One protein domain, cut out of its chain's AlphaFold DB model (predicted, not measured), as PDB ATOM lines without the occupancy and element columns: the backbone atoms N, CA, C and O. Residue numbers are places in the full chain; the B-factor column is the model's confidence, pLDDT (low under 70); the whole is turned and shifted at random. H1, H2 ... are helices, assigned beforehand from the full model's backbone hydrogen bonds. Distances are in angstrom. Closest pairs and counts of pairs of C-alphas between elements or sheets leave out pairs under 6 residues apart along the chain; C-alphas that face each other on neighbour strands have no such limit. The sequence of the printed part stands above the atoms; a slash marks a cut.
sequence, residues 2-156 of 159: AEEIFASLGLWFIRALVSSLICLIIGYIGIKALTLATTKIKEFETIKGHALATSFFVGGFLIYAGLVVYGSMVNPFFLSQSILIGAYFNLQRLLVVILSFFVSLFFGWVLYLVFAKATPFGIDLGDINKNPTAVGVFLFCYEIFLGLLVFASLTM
ATOM      1  N   ALA A   2      50.926  67.358  91.184       74.44
ATOM      2  CA  ALA A   2      52.296  67.275  91.729       74.44
ATOM      3  C   ALA A   2      52.686  65.838  92.136       74.44
ATOM      4  O   ALA A   2      53.736  65.347  91.735       74.44
ATOM      5  N   GLU A   3      51.806  65.133  92.851       78.06
ATOM      6  CA  GLU A   3      52.031  63.739  93.268       78.06
ATOM      7  C   GLU A   3      52.211  62.774  92.082       78.06
ATOM      8  O   GLU A   3      53.072  61.901  92.123       78.06
ATOM      9  N   GLU A   4      51.471  62.969  90.987       80.88
ATOM     10  CA  GLU A   4      51.588  62.153  89.766       80.88
ATOM     11  C   GLU A   4      52.918  62.392  89.034       80.88
ATOM     12  O   GLU A   4      53.513  61.457  88.494       80.88
ATOM     13  N   ILE A   5      53.430  63.628  89.053       83.62
ATOM     14  CA  ILE A   5      54.750  63.965  88.502       83.62
ATOM     15  C   ILE A   5      55.852  63.290  89.328       83.62
ATOM     16  O   ILE A   5      56.739  62.655  88.763       83.62
ATOM     17  N   PHE A   6      55.786  63.351  90.661       85.69
ATOM     18  CA  PHE A   6      56.775  62.681  91.512       85.69
ATOM     19  C   PHE A   6      56.721  61.155  91.382       85.69
ATOM     20  O   PHE A   6      57.769  60.512  91.297       85.69
ATOM     21  N   ALA A   7      55.522  60.572  91.309       84.00
ATOM     22  CA  ALA A   7      55.347  59.137  91.122       84.00
ATOM     23  C   ALA A   7      55.897  58.662  89.767       84.00
ATOM     24  O   ALA A   7      56.617  57.664  89.710       84.00
ATOM     25  N   SER A   8      55.615  59.388  88.681       82.94
ATOM     26  CA  SER A   8      56.116  59.045  87.343       82.94
ATOM     27  C   SER A   8      57.634  59.203  87.219       82.94
ATOM     28  O   SER A   8      58.291  58.303  86.691       82.94
ATOM     29  N   LEU A   9      58.211  60.278  87.768       87.06
ATOM     30  CA  LEU A   9      59.664  60.482  87.818       87.06
ATOM     31  C   LEU A   9      60.371  59.411  88.652       87.06
ATOM     32  O   LEU A   9      61.369  58.846  88.203       87.06
ATOM     33  N   GLY A  10      59.852  59.095  89.841       86.44
ATOM     34  CA  GLY A  10      60.419  58.056  90.704       86.44
ATOM     35  C   GLY A  10      60.369  56.680  90.043       86.44
ATOM     36  O   GLY A  10      61.346  55.933  90.056       86.44
ATOM     37  N   LEU A  11      59.256  56.371  89.383       84.06
ATOM     38  CA  LEU A  11      59.086  55.130  88.650       84.06
ATOM     39  C   LEU A  11      60.030  55.042  87.440       84.06
ATOM     40  O   LEU A  11      60.618  53.986  87.221       84.06
ATOM     41  N   TRP A  12      60.231  56.129  86.690       85.81
ATOM     42  CA  TRP A  12      61.239  56.194  85.625       85.81
ATOM     43  C   TRP A  12      62.659  55.981  86.169       85.81
ATOM     44  O   TRP A  12      63.394  55.137  85.652       85.81
ATOM     45  N   PHE A  13      63.014  56.671  87.256       89.56
ATOM     46  CA  PHE A  13      64.325  56.565  87.892       89.56
ATOM     47  C   PHE A  13      64.626  55.135  88.347       89.56
ATOM     48  O   PHE A  13      65.686  54.600  88.027       89.56
ATOM     49  N   ILE A  14      63.679  54.477  89.026       89.00
ATOM     50  CA  ILE A  14      63.835  53.087  89.475       89.00
ATOM     51  C   ILE A  14      64.114  52.162  88.285       89.00
ATOM     52  O   ILE A  14      64.969  51.285  88.372       89.00
ATOM     53  N   ARG A  15      63.445  52.360  87.147       85.62
ATOM     54  CA  ARG A  15      63.642  51.513  85.959       85.62
ATOM     55  C   ARG A  15      65.010  51.709  85.331       85.62
ATOM     56  O   ARG A  15      65.649  50.721  84.970       85.62
ATOM     57  N   ALA A  16      65.449  52.959  85.198       90.44
ATOM     58  CA  ALA A  16      66.779  53.284  84.697       90.44
ATOM     59  C   ALA A  16      67.863  52.733  85.640       90.44
ATOM     60  O   ALA A  16      68.838  52.129  85.190       90.44
ATOM     61  N   LEU A  17      67.647  52.843  86.954       91.62
ATOM     62  CA  LEU A  17      68.545  52.313  87.973       91.62
ATOM     63  C   LEU A  17      68.636  50.782  87.906       91.62
ATOM     64  O   LEU A  17      69.727  50.238  87.793       91.62
ATOM     65  N   VAL A  18      67.508  50.070  87.900       90.69
ATOM     66  CA  VAL A  18      67.506  48.601  87.811       90.69
ATOM     67  C   VAL A  18      68.126  48.128  86.493       90.69
ATOM     68  O   VAL A  18      68.937  47.203  86.494       90.69
ATOM     69  N   SER A  19      67.799  48.777  85.372       90.69
ATOM     70  CA  SER A  19      68.349  48.413  84.057       90.69
ATOM     71  C   SER A  19      69.864  48.615  83.996       90.69
ATOM     72  O   SER A  19      70.582  47.735  83.512       90.69
ATOM     73  N   SER A  20      70.358  49.724  84.552       93.44
ATOM     74  CA  SER A  20      71.793  49.997  84.607       93.44
ATOM     75  C   SER A  20      72.521  49.018  85.524       93.44
ATOM     76  O   SER A  20      73.547  48.484  85.119       93.44
ATOM     77  N   LEU A  21      71.968  48.674  86.694       93.69
ATOM     78  CA  LEU A  21      72.543  47.657  87.584       93.69
ATOM     79  C   LEU A  21      72.658  46.283  86.907       93.69
ATOM     80  O   LEU A  21      73.706  45.647  86.999       93.69
ATOM     81  N   ILE A  22      71.621  45.841  86.189       91.94
ATOM     82  CA  ILE A  22      71.655  44.572  85.441       91.94
ATOM     83  C   ILE A  22      72.782  44.597  84.403       91.94
ATOM     84  O   ILE A  22      73.595  43.676  84.344       91.94
ATOM     85  N   CYS A  23      72.868  45.664  83.612       92.06
ATOM     86  CA  CYS A  23      73.905  45.801  82.595       92.06
ATOM     87  C   CYS A  23      75.312  45.913  83.207       92.06
ATOM     88  O   CYS A  23      76.262  45.355  82.662       92.06
ATOM     89  N   LEU A  24      75.468  46.570  84.357       94.06
ATOM     90  CA  LEU A  24      76.739  46.617  85.085       94.06
ATOM     91  C   LEU A  24      77.189  45.222  85.527       94.06
ATOM     92  O   LEU A  24      78.352  44.868  85.337       94.06
ATOM     93  N   ILE A  25      76.265  44.411  86.050       92.94
ATOM     94  CA  ILE A  25      76.538  43.018  86.429       92.94
ATOM     95  C   ILE A  25      76.944  42.196  85.202       92.94
ATOM     96  O   ILE A  25      77.943  41.481  85.259       92.94
ATOM     97  N   ILE A  26      76.218  42.325  84.086       90.06
ATOM     98  CA  ILE A  26      76.554  41.644  82.824       90.06
ATOM     99  C   ILE A  26      77.960  42.041  82.360       90.06
ATOM    100  O   ILE A  26      78.760  41.173  82.022       90.06
ATOM    101  N   GLY A  27      78.291  43.332  82.405       88.31
ATOM    102  CA  GLY A  27      79.612  43.828  82.020       88.31
ATOM    103  C   GLY A  27      80.733  43.272  82.887       88.31
ATOM    104  O   GLY A  27      81.739  42.790  82.372       88.31
ATOM    105  N   TYR A  28      80.527  43.258  84.204       89.31
ATOM    106  CA  TYR A  28      81.476  42.680  85.150       89.31
ATOM    107  C   TYR A  28      81.695  41.177  84.919       89.31
ATOM    108  O   TYR A  28      82.836  40.707  84.906       89.31
ATOM    109  N   ILE A  29      80.615  40.419  84.689       90.25
ATOM    110  CA  ILE A  29      80.698  39.006  84.282       90.25
ATOM    111  C   ILE A  29      81.474  38.890  82.970       90.25
ATOM    112  O   ILE A  29      82.292  37.987  82.818       90.25
ATOM    113  N   GLY A  30      81.266  39.828  82.053       86.31
ATOM    114  CA  GLY A  30      81.945  39.886  80.775       86.31
ATOM    115  C   GLY A  30      83.443  40.041  80.839       86.31
ATOM    116  O   GLY A  30      84.157  39.339  80.128       86.31
ATOM    117  N   ILE A  31      83.926  40.909  81.714       85.69
ATOM    118  CA  ILE A  31      85.363  41.076  81.913       85.69
ATOM    119  C   ILE A  31      85.952  39.797  82.523       85.69
ATOM    120  O   ILE A  31      86.972  39.306  82.056       85.69
ATOM    121  N   LYS A  32      85.275  39.178  83.501       84.75
ATOM    122  CA  LYS A  32      85.714  37.880  84.046       84.75
ATOM    123  C   LYS A  32      85.712  36.759  83.007       84.75
ATOM    124  O   LYS A  32      86.594  35.902  83.025       84.75
ATOM    125  N   ALA A  33      84.710  36.736  82.132       85.38
ATOM    126  CA  ALA A  33      84.607  35.758  81.058       85.38
ATOM    127  C   ALA A  33      85.727  35.941  80.026       85.38
ATOM    128  O   ALA A  33      86.253  34.942  79.536       85.38
ATOM    129  N   LEU A  34      86.134  37.185  79.749       81.88
ATOM    130  CA  LEU A  34      87.295  37.465  78.907       81.88
ATOM    131  C   LEU A  34      88.556  36.826  79.493       81.88
ATOM    132  O   LEU A  34      89.197  36.060  78.785       81.88
ATOM    133  N   THR A  35      88.827  37.024  80.789       77.62
ATOM    134  CA  THR A  35      89.994  36.425  81.462       77.62
ATOM    135  C   THR A  35      90.028  34.902  81.339       77.62
ATOM    136  O   THR A  35      91.088  34.306  81.173       77.62
ATOM    137  N   LEU A  36      88.862  34.254  81.404       76.06
ATOM    138  CA  LEU A  36      88.737  32.809  81.199       76.06
ATOM    139  C   LEU A  36      88.988  32.404  79.736       76.06
ATOM    140  O   LEU A  36      89.604  31.369  79.485       76.06
ATOM    141  N   ALA A  37      88.523  33.204  78.774       74.44
ATOM    142  CA  ALA A  37      88.702  32.948  77.347       74.44
ATOM    143  C   ALA A  37      90.157  33.171  76.889       74.44
ATOM    144  O   ALA A  37      90.680  32.415  76.064       74.44
ATOM    145  N   THR A  38      90.846  34.165  77.449       72.25
ATOM    146  CA  THR A  38      92.267  34.443  77.215       72.25
ATOM    147  C   THR A  38      93.135  33.592  78.138       72.25
ATOM    148  O   THR A  38      93.826  34.096  79.015       72.25
ATOM    149  N   THR A  39      93.156  32.277  77.914       61.91
ATOM    150  CA  THR A  39      93.873  31.282  78.747       61.91
ATOM    151  C   THR A  39      95.360  31.565  78.995       61.91
ATOM    152  O   THR A  39      95.939  31.022  79.935       61.91
ATOM    153  N   LYS A  40      95.998  32.406  78.173       64.50
ATOM    154  CA  LYS A  40      97.401  32.810  78.339       64.50
ATOM    155  C   LYS A  40      97.592  34.108  79.132       64.50
ATOM    156  O   LYS A  40      98.734  34.426  79.443       64.50
ATOM    157  N   ILE A  41      96.538  34.869  79.435       66.31
ATOM    158  CA  ILE A  41      96.642  36.177  80.097       66.31
ATOM    159  C   ILE A  41      96.015  36.115  81.482       66.31
ATOM    160  O   ILE A  41      94.830  35.843  81.640       66.31
ATOM    161  N   LYS A  42      96.826  36.387  82.504       76.69
ATOM    162  CA  LYS A  42      96.377  36.426  83.897       76.69
ATOM    163  C   LYS A  42      96.057  37.852  84.324       76.69
ATOM    164  O   LYS A  42      96.666  38.397  85.237       76.69
ATOM    165  N   GLU A  43      95.094  38.458  83.646       75.44
ATOM    166  CA  GLU A  43      94.864  39.906  83.651       75.44
ATOM    167  C   GLU A  43      94.741  40.490  85.067       75.44
ATOM    168  O   GLU A  43      95.493  41.386  85.450       75.44
ATOM    169  N   PHE A  44      93.848  39.920  85.880       78.75
ATOM    170  CA  PHE A  44      93.601  40.375  87.249       78.75
ATOM    171  C   PHE A  44      94.765  40.113  88.213       78.75
ATOM    172  O   PHE A  44      94.961  40.892  89.145       78.75
ATOM    173  N   GLU A  45      95.538  39.038  88.016       82.06
ATOM    174  CA  GLU A  45      96.739  38.792  88.827       82.06
ATOM    175  C   GLU A  45      97.832  39.805  88.476       82.06
ATOM    176  O   GLU A  45      98.468  40.348  89.376       82.06
ATOM    177  N   THR A  46      98.003  40.107  87.187       81.88
ATOM    178  CA  THR A  46      99.066  40.985  86.690       81.88
ATOM    179  C   THR A  46      98.852  42.453  87.063       81.88
ATOM    180  O   THR A  46      99.819  43.149  87.359       81.88
ATOM    181  N   ILE A  47      97.614  42.961  87.078       87.62
ATOM    182  CA  ILE A  47      97.361  44.369  87.450       87.62
ATOM    183  C   ILE A  47      97.387  44.611  88.968       87.62
ATOM    184  O   ILE A  47      97.535  45.754  89.413       87.62
ATOM    185  N   LYS A  48      97.233  43.558  89.781       86.88
ATOM    186  CA  LYS A  48      97.142  43.676  91.239       86.88
ATOM    187  C   LYS A  48      98.452  44.219  91.815       86.88
ATOM    188  O   LYS A  48      99.525  43.693  91.559       86.88
ATOM    189  N   GLY A  49      98.354  45.267  92.633       87.88
ATOM    190  CA  GLY A  49      99.522  45.929  93.228       87.88
ATOM    191  C   GLY A  49     100.171  46.994  92.336       87.88
ATOM    192  O   GLY A  49     101.070  47.694  92.794       87.88
ATOM    193  N   HIS A  50      99.680  47.189  91.107       92.38
ATOM    194  CA  HIS A  50     100.152  48.226  90.194       92.38
ATOM    195  C   HIS A  50      99.095  49.326  90.033       92.38
ATOM    196  O   HIS A  50      98.087  49.149  89.345       92.38
ATOM    197  N   ALA A  51      99.337  50.485  90.655       93.62
ATOM    198  CA  ALA A  51      98.381  51.596  90.705       93.62
ATOM    199  C   ALA A  51      97.950  52.083  89.311       93.62
ATOM    200  O   ALA A  51      96.763  52.270  89.059       93.62
ATOM    201  N   LEU A  52      98.902  52.225  88.387       95.31
ATOM    202  CA  LEU A  52      98.642  52.720  87.035       95.31
ATOM    203  C   LEU A  52      97.783  51.731  86.228       95.31
ATOM    204  O   LEU A  52      96.758  52.114  85.670       95.31
ATOM    205  N   ALA A  53      98.126  50.442  86.245       92.56
ATOM    206  CA  ALA A  53      97.329  49.402  85.596       92.56
ATOM    207  C   ALA A  53      95.905  49.314  86.170       92.56
ATOM    208  O   ALA A  53      94.930  49.229  85.425       92.56
ATOM    209  N   THR A  54      95.787  49.409  87.498       93.25
ATOM    210  CA  THR A  54      94.495  49.428  88.195       93.25
ATOM    211  C   THR A  54      93.673  50.658  87.802       93.25
ATOM    212  O   THR A  54      92.469  50.544  87.599       93.25
ATOM    213  N   SER A  55      94.306  51.827  87.639       95.62
ATOM    214  CA  SER A  55      93.610  53.043  87.208       95.62
ATOM    215  C   SER A  55      93.056  52.946  85.787       95.62
ATOM    216  O   SER A  55      91.963  53.449  85.549       95.62
ATOM    217  N   PHE A  56      93.739  52.247  84.872       96.19
ATOM    218  CA  PHE A  56      93.193  51.980  83.540       96.19
ATOM    219  C   PHE A  56      91.947  51.100  83.612       96.19
ATOM    220  O   PHE A  56      90.922  51.486  83.071       96.19
ATOM    221  N   PHE A  57      91.997  49.988  84.346       93.19
ATOM    222  CA  PHE A  57      90.820  49.141  84.562       93.19
ATOM    223  C   PHE A  57      89.647  49.924  85.184       93.19
ATOM    224  O   PHE A  57      88.532  49.918  84.680       93.19
ATOM    225  N   VAL A  58      89.888  50.686  86.254       94.31
ATOM    226  CA  VAL A  58      88.820  51.483  86.883       94.31
ATOM    227  C   VAL A  58      88.290  52.561  85.930       94.31
ATOM    228  O   VAL A  58      87.083  52.791  85.873       94.31
ATOM    229  N   GLY A  59      89.166  53.217  85.169       97.06
ATOM    230  CA  GLY A  59      88.783  54.240  84.196       97.06
ATOM    231  C   GLY A  59      87.920  53.687  83.061       97.06
ATOM    232  O   GLY A  59      86.937  54.320  82.679       97.06
ATOM    233  N   GLY A  60      88.244  52.501  82.553       96.06
ATOM    234  CA  GLY A  60      87.484  51.854  81.484       96.06
ATOM    235  C   GLY A  60      86.132  51.375  81.995       96.06
ATOM    236  O   GLY A  60      85.110  51.654  81.366       96.06
ATOM    237  N   PHE A  61      86.093  50.799  83.199       94.62
ATOM    238  CA  PHE A  61      84.849  50.436  83.869       94.62
ATOM    239  C   PHE A  61      83.938  51.646  84.120       94.62
ATOM    240  O   PHE A  61      82.721  51.540  83.974       94.62
ATOM    241  N   LEU A  62      84.493  52.817  84.452       96.94
ATOM    242  CA  LEU A  62      83.711  54.052  84.589       96.94
ATOM    243  C   LEU A  62      83.099  54.501  83.257       96.94
ATOM    244  O   LEU A  62      81.936  54.904  83.230       96.94
ATOM    245  N   ILE A  63      83.842  54.403  82.149       97.62
ATOM    246  CA  ILE A  63      83.309  54.704  80.811       97.62
ATOM    247  C   ILE A  63      82.204  53.709  80.445       97.62
ATOM    248  O   ILE A  63      81.120  54.119  80.028       97.62
ATOM    249  N   TYR A  64      82.448  52.414  80.661       96.12
ATOM    250  CA  TYR A  64      81.457  51.354  80.492       96.12
ATOM    251  C   TYR A  64      80.175  51.655  81.282       96.12
ATOM    252  O   TYR A  64      79.074  51.647  80.727       96.12
ATOM    253  N   ALA A  65      80.320  51.990  82.565       96.12
ATOM    254  CA  ALA A  65      79.210  52.336  83.437       96.12
ATOM    255  C   ALA A  65      78.436  53.552  82.924       96.12
ATOM    256  O   ALA A  65      77.209  53.511  82.874       96.12
ATOM    257  N   GLY A  66      79.129  54.607  82.487       97.00
ATOM    258  CA  GLY A  66      78.502  55.794  81.908       97.00
ATOM    259  C   GLY A  66      77.670  55.477  80.663       97.00
ATOM    260  O   GLY A  66      76.519  55.905  80.569       97.00
ATOM    261  N   LEU A  67      78.211  54.671  79.743       96.31
ATOM    262  CA  LEU A  67      77.519  54.233  78.525       96.31
ATOM    263  C   LEU A  67      76.254  53.425  78.842       96.31
ATOM    264  O   LEU A  67      75.184  53.670  78.281       96.31
ATOM    265  N   VAL A  68      76.360  52.497  79.788       94.62
ATOM    266  CA  VAL A  68      75.249  51.661  80.248       94.62
ATOM    267  C   VAL A  68      74.166  52.472  80.956       94.62
ATOM    268  O   VAL A  68      72.977  52.276  80.691       94.62
ATOM    269  N   VAL A  69      74.559  53.372  81.861       94.94
ATOM    270  CA  VAL A  69      73.633  54.245  82.593       94.94
ATOM    271  C   VAL A  69      72.885  55.130  81.607       94.94
ATOM    272  O   VAL A  69      71.657  55.158  81.635       94.94
ATOM    273  N   TYR A  70      73.598  55.769  80.680       94.69
ATOM    274  CA  TYR A  70      72.983  56.607  79.659       94.69
ATOM    275  C   TYR A  70      72.017  55.807  78.770       94.69
ATOM    276  O   TYR A  70      70.857  56.191  78.627       94.69
ATOM    277  N   GLY A  71      72.426  54.640  78.255       92.06
ATOM    278  CA  GLY A  71      71.536  53.765  77.480       92.06
ATOM    279  C   GLY A  71      70.283  53.340  78.258       92.06
ATOM    280  O   GLY A  71      69.181  53.334  77.709       92.06
ATOM    281  N   SER A  72      70.431  53.065  79.555       91.19
ATOM    282  CA  SER A  72      69.334  52.673  80.451       91.19
ATOM    283  C   SER A  72      68.377  53.820  80.781       91.19
ATOM    284  O   SER A  72      67.200  53.572  81.032       91.19
ATOM    285  N   MET A  73      68.859  55.066  80.792       90.94
ATOM    286  CA  MET A  73      68.018  56.258  80.953       90.94
ATOM    287  C   MET A  73      67.167  56.517  79.708       90.94
ATOM    288  O   MET A  73      66.011  56.922  79.833       90.94
ATOM    289  N   VAL A  74      67.727  56.271  78.519       88.62
ATOM    290  CA  VAL A  74      67.024  56.461  77.243       88.62
ATOM    291  C   VAL A  74      65.976  55.366  77.026       88.62
ATOM    292  O   VAL A  74      64.841  55.671  76.676       88.62
ATOM    293  N   ASN A  75      66.330  54.098  77.261       84.56
ATOM    294  CA  ASN A  75      65.450  52.950  77.028       84.56
ATOM    295  C   ASN A  75      65.593  51.899  78.143       84.56
ATOM    296  O   ASN A  75      66.258  50.873  77.952       84.56
ATOM    297  N   PRO A  76      64.964  52.106  79.310       81.62
ATOM    298  CA  PRO A  76      64.984  51.105  80.366       81.62
ATOM    299  C   PRO A  76      64.256  49.824  79.932       81.62
ATOM    300  O   PRO A  76      63.278  49.863  79.182       81.62
ATOM    301  N   PHE A  77      64.678  48.670  80.458       76.50
ATOM    302  CA  PHE A  77      64.043  47.382  80.149       76.50
ATOM    303  C   PHE A  77      62.590  47.300  80.638       76.50
ATOM    304  O   PHE A  77      61.816  46.483  80.159       76.50
ATOM    305  N   PHE A  78      62.188  48.127  81.594       70.38
ATOM    306  CA  PHE A  78      60.858  48.083  82.194       70.38
ATOM    307  C   PHE A  78      59.964  49.154  81.547       70.38
ATOM    308  O   PHE A  78      60.083  50.340  81.855       70.38
ATOM    309  N   LEU A  79      59.080  48.748  80.625       62.88
ATOM    310  CA  LEU A  79      58.336  49.664  79.741       62.88
ATOM    311  C   LEU A  79      56.944  50.099  80.232       62.88
ATOM    312  O   LEU A  79      56.423  51.088  79.724       62.88
ATOM    313  N   SER A  80      56.311  49.424  81.198       55.28
ATOM    314  CA  SER A  80      54.901  49.718  81.521       55.28
ATOM    315  C   SER A  80      54.707  51.123  82.098       55.28
ATOM    316  O   SER A  80      54.986  51.328  83.263       55.28
ATOM    317  N   GLN A  81      54.183  52.108  81.366       51.50
ATOM    318  CA  GLN A  81      53.722  53.377  81.974       51.50
ATOM    319  C   GLN A  81      52.438  53.215  82.815       51.50
ATOM    320  O   GLN A  81      52.022  54.137  83.509       51.50
ATOM    321  N   SER A  82      51.831  52.030  82.777       51.59
ATOM    322  CA  SER A  82      50.594  51.682  83.465       51.59
ATOM    323  C   SER A  82      50.870  51.063  84.841       51.59
ATOM    324  O   SER A  82      51.692  50.152  84.970       51.59
ATOM    325  N   ILE A  83      50.140  51.532  85.859       51.22
ATOM    326  CA  ILE A  83      50.039  50.926  87.203       51.22
ATOM    327  C   ILE A  83      49.316  49.562  87.123       51.22
ATOM    328  O   ILE A  83      49.480  48.707  87.991       51.22
ATOM    329  N   LEU A  84      48.543  49.334  86.054       49.47
ATOM    330  CA  LEU A  84      47.849  48.082  85.776       49.47
ATOM    331  C   LEU A  84      48.766  47.110  85.024       49.47
ATOM    332  O   LEU A  84      49.314  47.400  83.958       49.47
ATOM    333  N   ILE A  85      48.926  45.961  85.663       49.41
ATOM    334  CA  ILE A  85      49.833  44.851  85.397       49.41
ATOM    335  C   ILE A  85      49.576  44.252  84.008       49.41
ATOM    336  O   ILE A  85      48.473  43.789  83.738       49.41
ATOM    337  N   GLY A  86      50.588  44.222  83.130       46.69
ATOM    338  CA  GLY A  86      50.441  43.527  81.842       46.69
ATOM    339  C   GLY A  86      51.702  43.316  81.004       46.69
ATOM    340  O   GLY A  86      51.866  42.245  80.433       46.69
ATOM    341  N   ALA A  87      52.641  44.264  80.959       52.16
ATOM    342  CA  ALA A  87      53.889  44.099  80.199       52.16
ATOM    343  C   ALA A  87      55.076  44.663  80.988       52.16
ATOM    344  O   ALA A  87      55.551  45.776  80.759       52.16
ATOM    345  N   TYR A  88      55.503  43.910  82.004       58.31
ATOM    346  CA  TYR A  88      56.458  44.385  83.010       58.31
ATOM    347  C   TYR A  88      57.914  44.417  82.532       58.31
ATOM    348  O   TYR A  88      58.703  45.180  83.080       58.31
ATOM    349  N   PHE A  89      58.287  43.634  81.519       67.94
ATOM    350  CA  PHE A  89      59.688  43.447  81.154       67.94
ATOM    351  C   PHE A  89      59.867  43.370  79.637       67.94
ATOM    352  O   PHE A  89      59.297  42.502  78.979       67.94
ATOM    353  N   ASN A  90      60.689  44.257  79.082       76.94
ATOM    354  CA  ASN A  90      61.163  44.191  77.707       76.94
ATOM    355  C   ASN A  90      62.235  43.098  77.613       76.94
ATOM    356  O   ASN A  90      63.439  43.361  77.544       76.94
ATOM    357  N   LEU A  91      61.764  41.848  77.654       81.31
ATOM    358  CA  LEU A  91      62.601  40.658  77.565       81.31
ATOM    359  C   LEU A  91      63.405  40.650  76.265       81.31
ATOM    360  O   LEU A  91      64.562  40.253  76.268       81.31
ATOM    361  N   GLN A  92      62.821  41.150  75.176       83.62
ATOM    362  CA  GLN A  92      63.494  41.263  73.890       83.62
ATOM    363  C   GLN A  92      64.741  42.147  73.989       83.62
ATOM    364  O   GLN A  92      65.814  41.729  73.569       83.62
ATOM    365  N   ARG A  93      64.646  43.325  74.619       86.06
ATOM    366  CA  ARG A  93      65.805  44.204  74.822       86.06
ATOM    367  C   ARG A  93      66.849  43.569  75.734       86.06
ATOM    368  O   ARG A  93      68.033  43.651  75.419       86.06
ATOM    369  N   LEU A  94      66.437  42.892  76.812       87.00
ATOM    370  CA  LEU A  94      67.383  42.145  77.648       87.00
ATOM    371  C   LEU A  94      68.122  41.078  76.822       87.00
ATOM    372  O   LEU A  94      69.343  40.982  76.904       87.00
ATOM    373  N   LEU A  95      67.404  40.303  76.005       88.19
ATOM    374  CA  LEU A  95      67.998  39.273  75.153       88.19
ATOM    375  C   LEU A  95      68.968  39.865  74.127       88.19
ATOM    376  O   LEU A  95      70.034  39.298  73.919       88.19
ATOM    377  N   VAL A  96      68.648  41.018  73.533       90.25
ATOM    378  CA  VAL A  96      69.556  41.718  72.609       90.25
ATOM    379  C   VAL A  96      70.821  42.188  73.332       90.25
ATOM    380  O   VAL A  96      71.910  42.040  72.782       90.25
ATOM    381  N   VAL A  97      70.715  42.694  74.565       91.25
ATOM    382  CA  VAL A  97      71.882  43.071  75.384       91.25
ATOM    383  C   VAL A  97      72.743  41.849  75.707       91.25
ATOM    384  O   VAL A  97      73.955  41.884  75.501       91.25
ATOM    385  N   ILE A  98      72.128  40.746  76.139       90.81
ATOM    386  CA  ILE A  98      72.829  39.482  76.413       90.81
ATOM    387  C   ILE A  98      73.518  38.960  75.144       90.81
ATOM    388  O   ILE A  98      74.680  38.563  75.188       90.81
ATOM    389  N   LEU A  99      72.839  38.989  73.997       91.38
ATOM    390  CA  LEU A  99      73.411  38.548  72.729       91.38
ATOM    391  C   LEU A  99      74.568  39.452  72.292       91.38
ATOM    392  O   LEU A  99      75.612  38.952  71.887       91.38
ATOM    393  N   SER A 100      74.419  40.772  72.427       90.38
ATOM    394  CA  SER A 100      75.470  41.749  72.108       90.38
ATOM    395  C   SER A 100      76.697  41.567  72.995       90.38
ATOM    396  O   SER A 100      77.828  41.700  72.536       90.38
ATOM    397  N   PHE A 101      76.479  41.180  74.250       90.06
ATOM    398  CA  PHE A 101      77.538  40.766  75.154       90.06
ATOM    399  C   PHE A 101      78.282  39.513  74.647       90.06
ATOM    400  O   PHE A 101      79.511  39.523  74.572       90.06
ATOM    401  N   PHE A 102      77.575  38.460  74.224       90.88
ATOM    402  CA  PHE A 102      78.221  37.280  73.630       90.88
ATOM    403  C   PHE A 102      78.955  37.602  72.325       90.88
ATOM    404  O   PHE A 102      80.042  37.078  72.092       90.88
ATOM    405  N   VAL A 103      78.406  38.496  71.502       91.38
ATOM    406  CA  VAL A 103      79.073  39.007  70.298       91.38
ATOM    407  C   VAL A 103      80.365  39.740  70.674       91.38
ATOM    408  O   VAL A 103      81.401  39.471  70.072       91.38
ATOM    409  N   SER A 104      80.345  40.590  71.708       91.19
ATOM    410  CA  SER A 104      81.545  41.259  72.232       91.19
ATOM    411  C   SER A 104      82.633  40.259  72.615       91.19
ATOM    412  O   SER A 104      83.780  40.397  72.192       91.19
ATOM    413  N   LEU A 105      82.274  39.226  73.385       88.69
ATOM    414  CA  LEU A 105      83.209  38.175  73.787       88.69
ATOM    415  C   LEU A 105      83.746  37.392  72.590       88.69
ATOM    416  O   LEU A 105      84.947  37.141  72.513       88.69
ATOM    417  N   PHE A 106      82.872  37.023  71.654       89.75
ATOM    418  CA  PHE A 106      83.252  36.290  70.453       89.75
ATOM    419  C   PHE A 106      84.274  37.073  69.630       89.75
ATOM    420  O   PHE A 106      85.327  36.538  69.292       89.75
ATOM    421  N   PHE A 107      84.014  38.354  69.362       89.00
ATOM    422  CA  PHE A 107      84.956  39.194  68.628       89.00
ATOM    423  C   PHE A 107      86.238  39.453  69.418       89.00
ATOM    424  O   PHE A 107      87.315  39.346  68.838       89.00
ATOM    425  N   GLY A 108      86.158  39.719  70.725       85.44
ATOM    426  CA  GLY A 108      87.345  39.864  71.575       85.44
ATOM    427  C   GLY A 108      88.247  38.629  71.516       85.44
ATOM    428  O   GLY A 108      89.455  38.742  71.309       85.44
ATOM    429  N   TRP A 109      87.652  37.438  71.592       85.19
ATOM    430  CA  TRP A 109      88.367  36.168  71.497       85.19
ATOM    431  C   TRP A 109      88.942  35.900  70.100       85.19
ATOM    432  O   TRP A 109      90.114  35.544  69.974       85.19
ATOM    433  N   VAL A 110      88.159  36.098  69.036       86.94
ATOM    434  CA  VAL A 110      88.624  35.903  67.652       86.94
ATOM    435  C   VAL A 110      89.771  36.854  67.326       86.94
ATOM    436  O   VAL A 110      90.790  36.417  66.794       86.94
ATOM    437  N   LEU A 111      89.642  38.136  67.675       84.81
ATOM    438  CA  LEU A 111      90.700  39.121  67.466       84.81
ATOM    439  C   LEU A 111      91.960  38.743  68.242       84.81
ATOM    440  O   LEU A 111      93.052  38.787  67.677       84.81
ATOM    441  N   TYR A 112      91.813  38.289  69.489       82.81
ATOM    442  CA  TYR A 112      92.932  37.777  70.271       82.81
ATOM    443  C   TYR A 112      93.658  36.628  69.552       82.81
ATOM    444  O   TYR A 112      94.878  36.668  69.411       82.81
ATOM    445  N   LEU A 113      92.929  35.633  69.031       82.50
ATOM    446  CA  LEU A 113      93.528  34.515  68.290       82.50
ATOM    447  C   LEU A 113      94.235  34.967  67.006       82.50
ATOM    448  O   LEU A 113      95.328  34.486  66.700       82.50
ATOM    449  N   VAL A 114      93.622  35.888  66.258       85.88
ATOM    450  CA  VAL A 114      94.196  36.429  65.020       85.88
ATOM    451  C   VAL A 114      95.508  37.140  65.315       85.88
ATOM    452  O   VAL A 114      96.522  36.819  64.700       85.88
ATOM    453  N   PHE A 115      95.522  38.055  66.279       83.44
ATOM    454  CA  PHE A 115      96.722  38.807  66.633       83.44
ATOM    455  C   PHE A 115      97.792  37.932  67.296       83.44
ATOM    456  O   PHE A 115      98.975  38.127  67.033       83.44
ATOM    457  N   ALA A 116      97.403  36.919  68.077       80.00
ATOM    458  CA  ALA A 116      98.349  35.975  68.665       80.00
ATOM    459  C   ALA A 116      99.060  35.143  67.586       80.00
ATOM    460  O   ALA A 116     100.230  34.807  67.740       80.00
ATOM    461  N   LYS A 117      98.378  34.834  66.474       81.31
ATOM    462  CA  LYS A 117      98.972  34.125  65.332       81.31
ATOM    463  C   LYS A 117      99.734  35.049  64.381       81.31
ATOM    464  O   LYS A 117     100.738  34.634  63.814       81.31
ATOM    465  N   ALA A 118      99.236  36.265  64.173       83.38
ATOM    466  CA  ALA A 118      99.830  37.236  63.262       83.38
ATOM    467  C   ALA A 118     101.091  37.903  63.831       83.38
ATOM    468  O   ALA A 118     101.835  38.485  63.047       83.38
ATOM    469  N   THR A 119     101.283  37.849  65.159       80.12
ATOM    470  CA  THR A 119     102.407  38.457  65.895       80.12
ATOM    471  C   THR A 119     102.768  39.837  65.343       80.12
ATOM    472  O   THR A 119     103.873  40.043  64.827       80.12
ATOM    473  N   PRO A 120     101.822  40.800  65.377       75.06
ATOM    474  CA  PRO A 120     102.051  42.112  64.794       75.06
ATOM    475  C   PRO A 120     103.322  42.721  65.394       75.06
ATOM    476  O   PRO A 120     103.511  42.733  66.609       75.06
ATOM    477  N   PHE A 121     104.217  43.194  64.523       79.50
ATOM    478  CA  PHE A 121     105.519  43.761  64.902       79.50
ATOM    479  C   PHE A 121     106.466  42.786  65.631       79.50
ATOM    480  O   PHE A 121     107.409  43.220  66.287       79.50
ATOM    481  N   GLY A 122     106.241  41.473  65.505       75.69
ATOM    482  CA  GLY A 122     107.066  40.429  66.118       75.69
ATOM    483  C   GLY A 122     106.823  40.225  67.615       75.69
ATOM    484  O   GLY A 122     107.602  39.526  68.259       75.69
ATOM    485  N   ILE A 123     105.764  40.820  68.173       73.56
ATOM    486  CA  ILE A 123     105.404  40.696  69.588       73.56
ATOM    487  C   ILE A 123     104.288  39.652  69.721       73.56
ATOM    488  O   ILE A 123     103.249  39.759  69.066       73.56
ATOM    489  N   ASP A 124     104.491  38.638  70.567       76.81
ATOM    490  CA  ASP A 124     103.420  37.711  70.948       76.81
ATOM    491  C   ASP A 124     102.448  38.452  71.874       76.81
ATOM    492  O   ASP A 124     102.856  39.062  72.859       76.81
ATOM    493  N   LEU A 125     101.146  38.390  71.591       73.12
ATOM    494  CA  LEU A 125     100.130  38.964  72.474       73.12
ATOM    495  C   LEU A 125     100.207  38.423  73.907       73.12
ATOM    496  O   LEU A 125      99.857  39.134  74.840       73.12
ATOM    497  N   GLY A 126     100.693  37.198  74.110       73.12
ATOM    498  CA  GLY A 126     100.941  36.656  75.443       73.12
ATOM    499  C   GLY A 126     101.988  37.441  76.245       73.12
ATOM    500  O   GLY A 126     101.954  37.411  77.479       73.12
ATOM    501  N   ASP A 127     102.876  38.190  75.581       79.50
ATOM    502  CA  ASP A 127     103.916  38.991  76.230       79.50
ATOM    503  C   ASP A 127     103.372  40.228  76.942       79.50
ATOM    504  O   ASP A 127     104.064  40.767  77.809       79.50
ATOM    505  N   ILE A 128     102.129  40.652  76.675       81.50
ATOM    506  CA  ILE A 128     101.527  41.783  77.400       81.50
ATOM    507  C   ILE A 128     101.467  41.519  78.909       81.50
ATOM    508  O   ILE A 128     101.581  42.456  79.693       81.50
ATOM    509  N   ASN A 129     101.399  40.248  79.333       80.06
ATOM    510  CA  ASN A 129     101.458  39.855  80.746       80.06
ATOM    511  C   ASN A 129     102.739  40.295  81.461       80.06
ATOM    512  O   ASN A 129     102.747  40.395  82.684       80.06
ATOM    513  N   LYS A 130     103.829  40.531  80.724       84.94
ATOM    514  CA  LYS A 130     105.104  40.977  81.300       84.94
ATOM    515  C   LYS A 130     105.040  42.430  81.769       84.94
ATOM    516  O   LYS A 130     105.883  42.847  82.557       84.94
ATOM    517  N   ASN A 131     104.062  43.204  81.292       88.12
ATOM    518  CA  ASN A 131     103.884  44.601  81.655       88.12
ATOM    519  C   ASN A 131     102.453  44.852  82.169       88.12
ATOM    520  O   ASN A 131     101.519  44.935  81.368       88.12
ATOM    521  N   PRO A 132     102.267  45.065  83.484       90.00
ATOM    522  CA  PRO A 132     100.967  45.377  84.076       90.00
ATOM    523  C   PRO A 132     100.236  46.535  83.402       90.00
ATOM    524  O   PRO A 132      99.017  46.507  83.271       90.00
ATOM    525  N   THR A 133     100.971  47.539  82.924       92.19
ATOM    526  CA  THR A 133     100.386  48.683  82.217       92.19
ATOM    527  C   THR A 133      99.760  48.262  80.892       92.19
ATOM    528  O   THR A 133      98.674  48.727  80.565       92.19
ATOM    529  N   ALA A 134     100.406  47.356  80.151       90.19
ATOM    530  CA  ALA A 134      99.874  46.846  78.891       90.19
ATOM    531  C   ALA A 134      98.578  46.055  79.114       90.19
ATOM    532  O   ALA A 134      97.609  46.253  78.385       90.19
ATOM    533  N   VAL A 135      98.530  45.233  80.169       88.75
ATOM    534  CA  VAL A 135      97.299  44.542  80.592       88.75
ATOM    535  C   VAL A 135      96.208  45.542  80.985       88.75
ATOM    536  O   VAL A 135      95.065  45.395  80.565       88.75
ATOM    537  N   GLY A 136      96.551  46.586  81.745       91.25
ATOM    538  CA  GLY A 136      95.605  47.642  82.117       91.25
ATOM    539  C   GLY A 136      95.001  48.349  80.901       91.25
ATOM    540  O   GLY A 136      93.785  48.494  80.823       91.25
ATOM    541  N   VAL A 137      95.828  48.732  79.922       93.31
ATOM    542  CA  VAL A 137      95.368  49.339  78.660       93.31
ATOM    543  C   VAL A 137      94.491  48.369  77.863       93.31
ATOM    544  O   VAL A 137      93.464  48.780  77.328       93.31
ATOM    545  N   PHE A 138      94.853  47.086  77.809       89.75
ATOM    546  CA  PHE A 138      94.050  46.065  77.138       89.75
ATOM    547  C   PHE A 138      92.644  45.948  77.747       89.75
ATOM    548  O   PHE A 138      91.656  46.034  77.015       89.75
ATOM    549  N   LEU A 139      92.550  45.833  79.077       90.19
ATOM    550  CA  LEU A 139      91.269  45.788  79.788       90.19
ATOM    551  C   LEU A 139      90.455  47.066  79.564       90.19
ATOM    552  O   LEU A 139      89.283  46.980  79.215       90.19
ATOM    553  N   PHE A 140      91.092  48.236  79.666       94.25
ATOM    554  CA  PHE A 140      90.455  49.529  79.408       94.25
ATOM    555  C   PHE A 140      89.819  49.593  78.012       94.25
ATOM    556  O   PHE A 140      88.655  49.964  77.860       94.25
ATOM    557  N   CYS A 141      90.566  49.198  76.977       93.19
ATOM    558  CA  CYS A 141      90.058  49.175  75.607       93.19
ATOM    559  C   CYS A 141      88.903  48.181  75.440       93.19
ATOM    560  O   CYS A 141      87.929  48.487  74.747       93.19
ATOM    561  N   TYR A 142      88.985  47.014  76.082       91.38
ATOM    562  CA  TYR A 142      87.907  46.033  76.053       91.38
ATOM    563  C   TYR A 142      86.633  46.542  76.740       91.38
ATOM    564  O   TYR A 142      85.543  46.367  76.204       91.38
ATOM    565  N   GLU A 143      86.746  47.214  77.886       94.44
ATOM    566  CA  GLU A 143      85.602  47.786  78.605       94.44
ATOM    567  C   GLU A 143      84.878  48.851  77.780       94.44
ATOM    568  O   GLU A 143      83.645  48.873  77.740       94.44
ATOM    569  N   ILE A 144      85.626  49.688  77.053       95.88
ATOM    570  CA  ILE A 144      85.050  50.646  76.102       95.88
ATOM    571  C   ILE A 144      84.314  49.909  74.980       95.88
ATOM    572  O   ILE A 144      83.166  50.236  74.682       95.88
ATOM    573  N   PHE A 145      84.950  48.907  74.368       94.56
ATOM    574  CA  PHE A 145      84.348  48.126  73.288       94.56
ATOM    575  C   PHE A 145      83.045  47.442  73.729       94.56
ATOM    576  O   PHE A 145      82.012  47.570  73.066       94.56
ATOM    577  N   LEU A 146      83.070  46.788  74.890       93.75
ATOM    578  CA  LEU A 146      81.903  46.164  75.498       93.75
ATOM    579  C   LEU A 146      80.809  47.199  75.798       93.75
ATOM    580  O   LEU A 146      79.636  46.970  75.499       93.75
ATOM    581  N   GLY A 147      81.188  48.358  76.338       95.00
ATOM    582  CA  GLY A 147      80.267  49.452  76.645       95.00
ATOM    583  C   GLY A 147      79.552  49.980  75.417       95.00
ATOM    584  O   GLY A 147      78.345  50.198  75.470       95.00
ATOM    585  N   LEU A 148      80.260  50.121  74.295       95.62
ATOM    586  CA  LEU A 148      79.673  50.550  73.028       95.62
ATOM    587  C   LEU A 148      78.636  49.547  72.508       95.62
ATOM    588  O   LEU A 148      77.567  49.960  72.060       95.62
ATOM    589  N   LEU A 149      78.905  48.243  72.606       94.12
ATOM    590  CA  LEU A 149      77.959  47.207  72.175       94.12
ATOM    591  C   LEU A 149      76.718  47.132  73.074       94.12
ATOM    592  O   LEU A 149      75.589  47.031  72.581       94.12
ATOM    593  N   VAL A 150      76.896  47.230  74.394       93.06
ATOM    594  CA  VAL A 150      75.765  47.278  75.336       93.06
ATOM    595  C   VAL A 150      74.958  48.568  75.147       93.06
ATOM    596  O   VAL A 150      73.731  48.545  75.111       93.06
ATOM    597  N   PHE A 151      75.624  49.699  74.938       93.88
ATOM    598  CA  PHE A 151      74.955  50.963  74.654       93.88
ATOM    599  C   PHE A 151      74.158  50.923  73.344       93.88
ATOM    600  O   PHE A 151      72.999  51.345  73.311       93.88
ATOM    601  N   ALA A 152      74.736  50.373  72.275       92.06
ATOM    602  CA  ALA A 152      74.048  50.204  70.999       92.06
ATOM    603  C   ALA A 152      72.801  49.320  71.151       92.06
ATOM    604  O   ALA A 152      71.724  49.689  70.692       92.06
ATOM    605  N   SER A 153      72.895  48.201  71.871       91.12
ATOM    606  CA  SER A 153      71.740  47.321  72.118       91.12
ATOM    607  C   SER A 153      70.649  47.956  72.988       91.12
ATOM    608  O   SER A 153      69.460  47.689  72.792       91.12
ATOM    609  N   LEU A 154      71.016  48.845  73.912       89.50
ATOM    610  CA  LEU A 154      70.058  49.636  74.685       89.50
ATOM    611  C   LEU A 154      69.402  50.746  73.855       89.50
ATOM    612  O   LEU A 154      68.249  51.084  74.097       89.50
ATOM    613  N   THR A 155      70.088  51.313  72.866       89.38
ATOM    614  CA  THR A 155      69.570  52.458  72.094       89.38
ATOM    615  C   THR A 155      68.942  52.093  70.761       89.38
ATOM    616  O   THR A 155      68.155  52.878  70.234       89.38
ATOM    617  N   MET A 156      69.208  50.895  70.240       85.56
ATOM    618  CA  MET A 156      68.587  50.429  69.008       85.56
ATOM    619  C   MET A 156      67.056  50.377  69.151       85.56
ATOM    620  O   MET A 156      66.544  49.847  70.154       85.56
TER     621      MET A 156
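Overview. This is residues 2 to 156 of the 159 residues of an uncharacterized protein of Crenarchaeota archaeon (UniProt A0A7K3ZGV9). Four long helices make a loose, elongated up-and-down bundle: H3 and H6 lie side by side, H1 slants across them, and H4 runs along H1 and H6. The short helices H2 and H5 sit near one end of the bundle; towards the other, residues 2 to 7 of H1 stick out and a long link without a named element, residues 75 to 90, loops away. The printed part has 155 residues with six named helices, H1 to H6 in order, and no named strand: all helix. It is loose, with a radius of gyration of the C-alphas of 18.6 A, and spans 64 by 30 by 21 A, a rod.

Arrangement. H1, residues 2 to 37, touches H3, residues 51 to 74, with its residues 13 to 27 alone; the closest C-alphas are those of Ala 16 and Met 73, 4.9 A apart, at a steep tilt of 42 degrees, opposite ways. With residues 23 to 37 alone, H1 touches H4, residues 91 to 118, at a shallow tilt of 28 degrees, the same way, closest at the C-alphas of Leu 34 and Leu 105, 6.6 A. The hub is H6, residues 132 to 155, which touches the five other helices. H3 and H6 run the same way at a shallow tilt of 2 degrees, closest at the C-alphas of Ala 53 and Gly 136, 4.3 A. H4 and H6 run opposite ways at a shallow tilt of 34 degrees, only just short of steep, closest at the C-alphas of Val 97 and Ser 153, 5.4 A. H2, residues 43 to 47, touches H6, the C-alphas of Ile 47 and Pro 132 being closest at 5.0 A. H5, residues 125 to 130, is about perpendicular to H4, at 87 degrees, and touches it at Ala 116 and Leu 125, whose C-alphas are 5.2 A apart. H5 and H6 only just touch, with 3 pairs of C-alphas within 8 A, and only at the corner; the closest C-alphas are those of Ile 128 and Ala 134, 5.5 A apart. H3 and H4 are apart. Every O i to N i+4 pair is within hydrogen-bond range in H1, H2, H3, H4 and H6; in H5 0 of 2 are, beside 3 of 3 O i to N i+3 pairs.

Along the chain. H1 runs 52.1 A from C-alpha 2 at (52.296, 67.275, 91.729) to C-alpha 37. H2 is 6.4 A long, H3 34.5 A, and H4 40.0 A from C-alpha 91 at (62.601, 40.658, 77.565). H5 is 10.3 A long; H6, 34.3 A, ends at C-alpha 155, (69.570, 52.458, 72.094).

Size, cuts and confidence. The C-alphas farthest apart are those of Ala 2 and Gly 122, 66.2 A. The printed part has no cut; the link from H3 to H4 is long. Mean pLDDT of the printed part is 84.7, under 70 in residues 39 to 41 and 79 to 89.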